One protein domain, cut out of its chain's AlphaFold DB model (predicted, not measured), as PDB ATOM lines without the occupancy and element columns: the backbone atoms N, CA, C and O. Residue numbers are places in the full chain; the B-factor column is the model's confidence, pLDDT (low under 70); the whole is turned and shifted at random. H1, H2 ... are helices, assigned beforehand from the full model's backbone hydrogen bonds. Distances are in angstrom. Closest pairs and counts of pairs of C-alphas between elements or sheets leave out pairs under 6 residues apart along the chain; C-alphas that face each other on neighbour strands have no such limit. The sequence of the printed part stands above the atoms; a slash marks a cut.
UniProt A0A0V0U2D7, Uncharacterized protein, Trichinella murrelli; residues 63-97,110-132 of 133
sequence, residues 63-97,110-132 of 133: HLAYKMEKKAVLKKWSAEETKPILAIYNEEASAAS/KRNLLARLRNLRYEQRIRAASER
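What this domain is: This is residues 63 to 97 and 110 to 132 of the 133 residues of an uncharacterized protein of Trichinella murrelli (UniProt A0A0V0U2D7). Two separate helices run side by side with an open gap between them: the long H1, and the shorter H2, which heads back along it without touching it. H1 makes the longest axis of this rod, which spans 50 by 20 by 14 A. The printed part has 58 residues, with two named helices, H1 then H2, and no named strand; the class is all helix. It is only just loose, close to extended, with a radius of gyration of the C-alphas of 15.2 A.

Where its parts are: Find C-alpha 63 at (445.128, 387.268, 371.238); from there H1, residues 63 to 96, runs 48.4 A to C-alpha 96 at (449.039, 432.977, 355.921). After the cut, H2, residues 110 to 130, runs 30.5 A to C-alpha 130 at (435.921, 396.599, 368.915).

How they stand to each other: H1 and H2 are apart, with no C-alpha of the one within 8 A of the other. Every O i to N i+4 pair is within hydrogen-bond range in H2, and 28 of 30 are in H1.

The domain as a whole: The farthest C-alphas, those of His 63 and Ser 97, are 50.4 A apart. Residues 98 to 109 are not printed; C-alphas 97 and 110 stand 17.4 A apart across this cut. Mean pLDDT of the printed part is 70.1, with 26 residues under 70, among them 77 to 87.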
ATOM      1  N   HIS A  63     445.948 386.304 371.950       75.94
ATOM      2  CA  HIS A  63     445.128 387.268 371.238       75.94
ATOM      3  C   HIS A  63     444.924 388.578 372.027       75.94
ATOM      4  O   HIS A  63     444.925 389.667 371.442       75.94
ATOM      5  N   LEU A  64     444.791 388.514 373.356       76.62
ATOM      6  CA  LEU A  64     444.755 389.685 374.237       76.62
ATOM      7  C   LEU A  64     446.112 390.399 374.268       76.62
ATOM      8  O   LEU A  64     446.139 391.627 374.146       76.62
ATOM      9  N   ALA A  65     447.216 389.654 374.363       77.81
ATOM     10  CA  ALA A  65     448.571 390.205 374.329       77.81
ATOM     11  C   ALA A  65     448.832 390.959 373.012       77.81
ATOM     12  O   ALA A  65     449.172 392.145 373.035       77.81
ATOM     13  N   TYR A  66     448.530 390.333 371.870       74.44
ATOM     14  CA  TYR A  66     448.618 390.960 370.548       74.44
ATOM     15  C   TYR A  66     447.737 392.217 370.434       74.44
ATOM     16  O   TYR A  66     448.165 393.258 369.926       74.44
ATOM     17  N   LYS A  67     446.502 392.170 370.954       84.25
ATOM     18  CA  LYS A  67     445.577 393.316 370.949       84.25
ATOM     19  C   LYS A  67     446.100 394.475 371.804       84.25
ATOM     20  O   LYS A  67     445.916 395.636 371.428       84.25
ATOM     21  N   MET A  68     446.742 394.192 372.937       81.19
ATOM     22  CA  MET A  68     447.346 395.205 373.808       81.19
ATOM     23  C   MET A  68     448.602 395.817 373.184       81.19
ATOM     24  O   MET A  68     448.738 397.042 373.180       81.19
ATOM     25  N   GLU A  69     449.459 394.994 372.584       74.81
ATOM     26  CA  GLU A  69     450.666 395.442 371.889       74.81
ATOM     27  C   GLU A  69     450.317 396.362 370.711       74.81
ATOM     28  O   GLU A  69     450.808 397.490 370.629       74.81
ATOM     29  N   LYS A  70     449.364 395.965 369.855       79.62
ATOM     30  CA  LYS A  70     448.908 396.800 368.731       79.62
ATOM     31  C   LYS A  70     448.294 398.124 369.183       79.62
ATOM     32  O   LYS A  70     448.548 399.159 368.566       79.62
ATOM     33  N   LYS A  71     447.529 398.130 370.282       76.00
ATOM     34  CA  LYS A  71     446.978 399.368 370.861       76.00
ATOM     35  C   LYS A  71     448.070 400.288 371.417       76.00
ATOM     36  O   LYS A  71     447.947 401.507 371.291       76.00
ATOM     37  N   ALA A  72     449.118 399.735 372.022       74.00
ATOM     38  CA  ALA A  72     450.233 400.510 372.559       74.00
ATOM     39  C   ALA A  72     451.093 401.129 371.444       74.00
ATOM     40  O   ALA A  72     451.419 402.316 371.514       74.00
ATOM     41  N   VAL A  73     451.392 400.364 370.388       73.75
ATOM     42  CA  VAL A  73     452.134 400.840 369.207       73.75
ATOM     43  C   VAL A  73     451.386 401.976 368.508       73.75
ATOM     44  O   VAL A  73     451.967 403.028 368.245       73.75
ATOM     45  N   LEU A  74     450.076 401.821 368.293       67.62
ATOM     46  CA  LEU A  74     449.256 402.853 367.654       67.62
ATOM     47  C   LEU A  74     449.235 404.162 368.461       67.62
ATOM     48  O   LEU A  74     449.293 405.246 367.884       67.62
ATOM     49  N   LYS A  75     449.187 404.079 369.800       67.75
ATOM     50  CA  LYS A  75     449.241 405.262 370.671       67.75
ATOM     51  C   LYS A  75     450.563 406.010 370.535       67.75
ATOM     52  O   LYS A  75     450.527 407.232 370.407       67.75
ATOM     53  N   LYS A  76     451.697 405.302 370.529       72.94
ATOM     54  CA  LYS A  76     453.016 405.923 370.337       72.94
ATOM     55  C   LYS A  76     453.090 406.645 368.996       72.94
ATOM     56  O   LYS A  76     453.412 407.827 368.977       72.94
ATOM     57  N   TRP A  77     452.670 405.982 367.920       57.03
ATOM     58  CA  TRP A  77     452.717 406.575 366.586       57.03
ATOM     59  C   TRP A  77     451.798 407.796 366.462       57.03
ATOM     60  O   TRP A  77     452.209 408.834 365.959       57.03
ATOM     61  N   SER A  78     450.596 407.740 367.050       62.09
ATOM     62  CA  SER A  78     449.708 408.905 367.095       62.09
ATOM     63  C   SER A  78     450.278 410.058 367.929       62.09
ATOM     64  O   SER A  78     450.206 411.202 367.499       62.09
ATOM     65  N   ALA A  79     450.887 409.798 369.089       59.47
ATOM     66  CA  ALA A  79     451.466 410.850 369.928       59.47
ATOM     67  C   ALA A  79     452.688 411.513 369.271       59.47
ATOM     68  O   ALA A  79     452.953 412.695 369.498       59.47
ATOM     69  N   GLU A  80     453.412 410.751 368.456       59.56
ATOM     70  CA  GLU A  80     454.587 411.198 367.722       59.56
ATOM     71  C   GLU A  80     454.228 411.943 366.432       59.56
ATOM     72  O   GLU A  80     454.849 412.961 366.164       59.56
ATOM     73  N   GLU A  81     453.178 411.544 365.702       57.59
ATOM     74  CA  GLU A  81     452.684 412.257 364.511       57.59
ATOM     75  C   GLU A  81     451.785 413.465 364.826       57.59
ATOM     76  O   GLU A  81     451.728 414.417 364.048       57.59
ATOM     77  N   THR A  82     451.096 413.504 365.973       56.06
ATOM     78  CA  THR A  82     450.237 414.662 366.309       56.06
ATOM     79  C   THR A  82     451.070 415.928 366.556       56.06
ATOM     80  O   THR A  82     450.639 417.029 366.216       56.06
ATOM     81  N   LYS A  83     452.286 415.773 367.098       63.44
ATOM     82  CA  LYS A  83     453.234 416.875 367.339       63.44
ATOM     83  C   LYS A  83     453.658 417.603 366.051       63.44
ATOM     84  O   LYS A  83     453.489 418.820 366.006       63.44
ATOM     85  N   PRO A  84     454.141 416.926 364.992       66.12
ATOM     86  CA  PRO A  84     454.473 417.578 363.732       66.12
ATOM     87  C   PRO A  84     453.231 418.121 363.019       66.12
ATOM     88  O   PRO A  84     453.310 419.188 362.425       66.12
ATOM     89  N   ILE A  85     452.063 417.473 363.119       65.06
ATOM     90  CA  ILE A  85     450.834 417.981 362.480       65.06
ATOM     91  C   ILE A  85     450.391 419.325 363.083       65.06
ATOM     92  O   ILE A  85     450.004 420.225 362.337       65.06
ATOM     93  N   LEU A  86     450.459 419.484 364.411       67.75
ATOM     94  CA  LEU A  86     450.105 420.743 365.075       67.75
ATOM     95  C   LEU A  86     451.127 421.855 364.784       67.75
ATOM     96  O   LEU A  86     450.741 423.008 364.608       67.75
ATOM     97  N   ALA A  87     452.415 421.505 364.698       68.25
ATOM     98  CA  ALA A  87     453.480 422.446 364.357       68.25
ATOM     99  C   ALA A  87     453.314 423.010 362.936       68.25
ATOM    100  O   ALA A  87     453.318 424.227 362.771       68.25
ATOM    101  N   ILE A  88     453.059 422.146 361.945       76.06
ATOM    102  CA  ILE A  88     452.861 422.553 360.543       76.06
ATOM    103  C   ILE A  88     451.635 423.472 360.405       76.06
ATOM    104  O   ILE A  88     451.694 424.472 359.698       76.06
ATOM    105  N   TYR A  89     450.534 423.179 361.109       72.06
ATOM    106  CA  TYR A  89     449.333 424.022 361.068       72.06
ATOM    107  C   TYR A  89     449.569 425.422 361.650       72.06
ATOM    108  O   TYR A  89     449.104 426.408 361.086       72.06
ATOM    109  N   ASN A  90     450.286 425.521 362.772       71.44
ATOM    110  CA  ASN A  90     450.572 426.807 363.405       71.44
ATOM    111  C   ASN A  90     451.572 427.644 362.594       71.44
ATOM    112  O   ASN A  90     451.425 428.864 362.525       71.44
ATOM    113  N   GLU A  91     452.560 427.004 361.967       77.00
ATOM    114  CA  GLU A  91     453.503 427.657 361.055       77.00
ATOM    115  C   GLU A  91     452.780 428.204 359.816       77.00
ATOM    116  O   GLU A  91     452.913 429.384 359.495       77.00
ATOM    117  N   GLU A  92     451.927 427.395 359.182       67.94
ATOM    118  CA  GLU A  92     451.169 427.802 357.994       67.94
ATOM    119  C   GLU A  92     450.112 428.870 358.323       67.94
ATOM    120  O   GLU A  92     449.948 429.828 357.571       67.94
ATOM    121  N   ALA A  93     449.435 428.774 359.474       67.94
ATOM    122  CA  ALA A  93     448.500 429.803 359.937       67.94
ATOM    123  C   ALA A  93     449.204 431.139 360.231       67.94
ATOM    124  O   ALA A  93     448.636 432.203 359.978       67.94
ATOM    125  N   SER A  94     450.444 431.090 360.725       71.94
ATOM    126  CA  SER A  94     451.266 432.283 360.952       71.94
ATOM    127  C   SER A  94     451.763 432.883 359.632       71.94
ATOM    128  O   SER A  94     451.709 434.099 359.461       71.94
ATOM    129  N   ALA A  95     452.171 432.051 358.668       65.44
ATOM    130  CA  ALA A  95     452.594 432.489 357.336       65.44
ATOM    131  C   ALA A  95     451.432 433.094 356.525       65.44
ATOM    132  O   ALA A  95     451.573 434.157 355.924       65.44
ATOM    133  N   ALA A  96     450.245 432.482 356.585       58.38
ATOM    134  CA  ALA A  96     449.039 432.977 355.921       58.38
ATOM    135  C   ALA A  96     448.509 434.297 356.514       58.38
ATOM    136  O   ALA A  96     447.765 435.008 355.844       58.38
ATOM    137  N   SER A  97     448.881 434.636 357.756       62.38
ATOM    138  CA  SER A  97     448.551 435.925 358.380       62.38
ATOM    139  C   SER A  97     449.465 437.069 357.923       62.38
ATOM    140  O   SER A  97     449.116 438.231 358.141       62.38
ATOM    141  N   LYS A 110     443.898 421.160 351.442       57.22
ATOM    142  CA  LYS A 110     442.492 420.973 351.871       57.22
ATOM    143  C   LYS A 110     441.947 419.590 351.501       57.22
ATOM    144  O   LYS A 110     441.196 418.991 352.272       57.22
ATOM    145  N   ARG A 111     442.358 419.034 350.354       59.12
ATOM    146  CA  ARG A 111     442.007 417.658 349.951       59.12
ATOM    147  C   ARG A 111     442.666 416.620 350.854       59.12
ATOM    148  O   ARG A 111     441.995 415.674 351.270       59.12
ATOM    149  N   ASN A 112     443.934 416.831 351.199       61.12
ATOM    150  CA  ASN A 112     444.656 415.973 352.136       61.12
ATOM    151  C   ASN A 112     444.050 416.033 353.543       61.12
ATOM    152  O   ASN A 112     443.858 414.993 354.170       61.12
ATOM    153  N   LEU A 113     443.640 417.215 354.006       69.44
ATOM    154  CA  LEU A 113     442.966 417.395 355.290       69.44
ATOM    155  C   LEU A 113     441.611 416.672 355.329       69.44
ATOM    156  O   LEU A 113     441.331 415.928 356.265       69.44
ATOM    157  N   LEU A 114     440.788 416.801 354.283       73.81
ATOM    158  CA  LEU A 114     439.500 416.100 354.186       73.81
ATOM    159  C   LEU A 114     439.650 414.578 354.049       73.81
ATOM    160  O   LEU A 114     438.799 413.826 354.528       73.81
ATOM    161  N   ALA A 115     440.702 414.093 353.388       74.81
ATOM    162  CA  ALA A 115     441.023 412.667 353.348       74.81
ATOM    163  C   ALA A 115     441.467 412.156 354.731       74.81
ATOM    164  O   ALA A 115     440.973 411.131 355.200       74.81
ATOM    165  N   ARG A 116     442.307 412.919 355.440       75.75
ATOM    166  CA  ARG A 116     442.767 412.590 356.797       75.75
ATOM    167  C   ARG A 116     441.633 412.604 357.823       75.75
ATOM    168  O   ARG A 116     441.520 411.664 358.603       75.75
ATOM    169  N   LEU A 117     440.722 413.579 357.770       76.88
ATOM    170  CA  LEU A 117     439.528 413.626 358.629       76.88
ATOM    171  C   LEU A 117     438.544 412.476 358.359       76.88
ATOM    172  O   LEU A 117     437.789 412.080 359.252       76.88
ATOM    173  N   ARG A 118     438.526 411.944 357.131       74.38
ATOM    174  CA  ARG A 118     437.764 410.733 356.796       74.38
ATOM    175  C   ARG A 118     438.410 409.483 357.394       74.38
ATOM    176  O   ARG A 118     437.698 408.714 358.035       74.38
ATOM    177  N   ASN A 119     439.731 409.333 357.277       76.62
ATOM    178  CA  ASN A 119     440.463 408.227 357.904       76.62
ATOM    179  C   ASN A 119     440.340 408.242 359.435       76.62
ATOM    180  O   ASN A 119     440.030 407.216 360.030       76.62
ATOM    181  N   LEU A 120     440.455 409.411 360.079       77.75
ATOM    182  CA  LEU A 120     440.303 409.527 361.535       77.75
ATOM    183  C   LEU A 120     438.912 409.073 362.014       77.75
ATOM    184  O   LEU A 120     438.782 408.398 363.033       77.75
ATOM    185  N   ARG A 121     437.859 409.415 361.257       79.00
ATOM    186  CA  ARG A 121     436.487 408.969 361.541       79.00
ATOM    187  C   ARG A 121     436.308 407.465 361.352       79.00
ATOM    188  O   ARG A 121     435.581 406.849 362.127       79.00
ATOM    189  N   TYR A 122     436.948 406.876 360.347       73.56
ATOM    190  CA  TYR A 122     436.912 405.433 360.118       73.56
ATOM    191  C   TYR A 122     437.580 404.665 361.271       73.56
ATOM    192  O   TYR A 122     436.970 403.763 361.843       73.56
ATOM    193  N   GLU A 123     438.755 405.117 361.708       76.25
ATOM    194  CA  GLU A 123     439.477 404.543 362.851       76.25
ATOM    195  C   GLU A 123     438.676 404.625 364.160       76.25
ATOM    196  O   GLU A 123     438.619 403.662 364.928       76.25
ATOM    197  N   GLN A 124     437.979 405.741 364.408       70.69
ATOM    198  CA  GLN A 124     437.097 405.856 365.576       70.69
ATOM    199  C   GLN A 124     435.908 404.886 365.519       70.69
ATOM    200  O   GLN A 124     435.512 404.341 366.552       70.69
ATOM    201  N   ARG A 125     435.365 404.608 364.325       81.19
ATOM    202  CA  ARG A 125     434.282 403.625 364.151       81.19
ATOM    203  C   ARG A 125     434.765 402.194 364.374       81.19
ATOM    204  O   ARG A 125     434.062 401.434 365.038       81.19
ATOM    205  N   ILE A 126     435.953 401.839 363.879       74.12
ATOM    206  CA  ILE A 126     436.569 400.527 364.140       74.12
ATOM    207  C   ILE A 126     436.801 400.341 365.641       74.12
ATOM    208  O   ILE A 126     436.436 399.307 366.206       74.12
ATOM    209  N   ARG A 127     437.337 401.365 366.313       73.62
ATOM    210  CA  ARG A 127     437.579 401.338 367.760       73.62
ATOM    211  C   ARG A 127     436.287 401.113 368.550       73.62
ATOM    212  O   ARG A 127     436.226 400.164 369.329       73.62
ATOM    213  N   ALA A 128     435.234 401.876 368.254       69.62
ATOM    214  CA  ALA A 128     433.931 401.760 368.915       69.62
ATOM    215  C   ALA A 128     433.191 400.434 368.627       69.62
ATOM    216  O   ALA A 128     432.325 400.025 369.402       69.62
ATOM    217  N   ALA A 129     433.489 399.764 367.509       70.00
ATOM    218  CA  ALA A 129     432.974 398.426 367.210       70.00
ATOM    219  C   ALA A 129     433.751 397.328 367.959       70.00
ATOM    220  O   ALA A 129     433.170 396.321 368.354       70.00
ATOM    221  N   SER A 130     435.050 397.538 368.194       62.41
ATOM    222  CA  SER A 130     435.921 396.599 368.915       62.41
ATOM    223  C   SER A 130     435.703 396.564 370.435       62.41
ATOM    224  O   SER A 130     436.186 395.642 371.091       62.41
ATOM    225  N   GLU A 131     435.016 397.575 370.977       66.12
ATOM    226  CA  GLU A 131     434.704 397.754 372.405       66.12
ATOM    227  C   GLU A 131     433.301 397.246 372.783       66.12
ATOM    228  O   GLU A 131     432.973 397.171 373.962       66.12
ATOM    229  N   ARG A 132     432.471 396.872 371.798       60.12
ATOM    230  CA  ARG A 132     431.121 396.312 372.004       60.12
ATOM    231  C   ARG A 132     431.066 394.775 372.017       60.12
ATOM    232  O   ARG A 132     429.971 394.222 372.076       60.12
TER     233      ARG A 132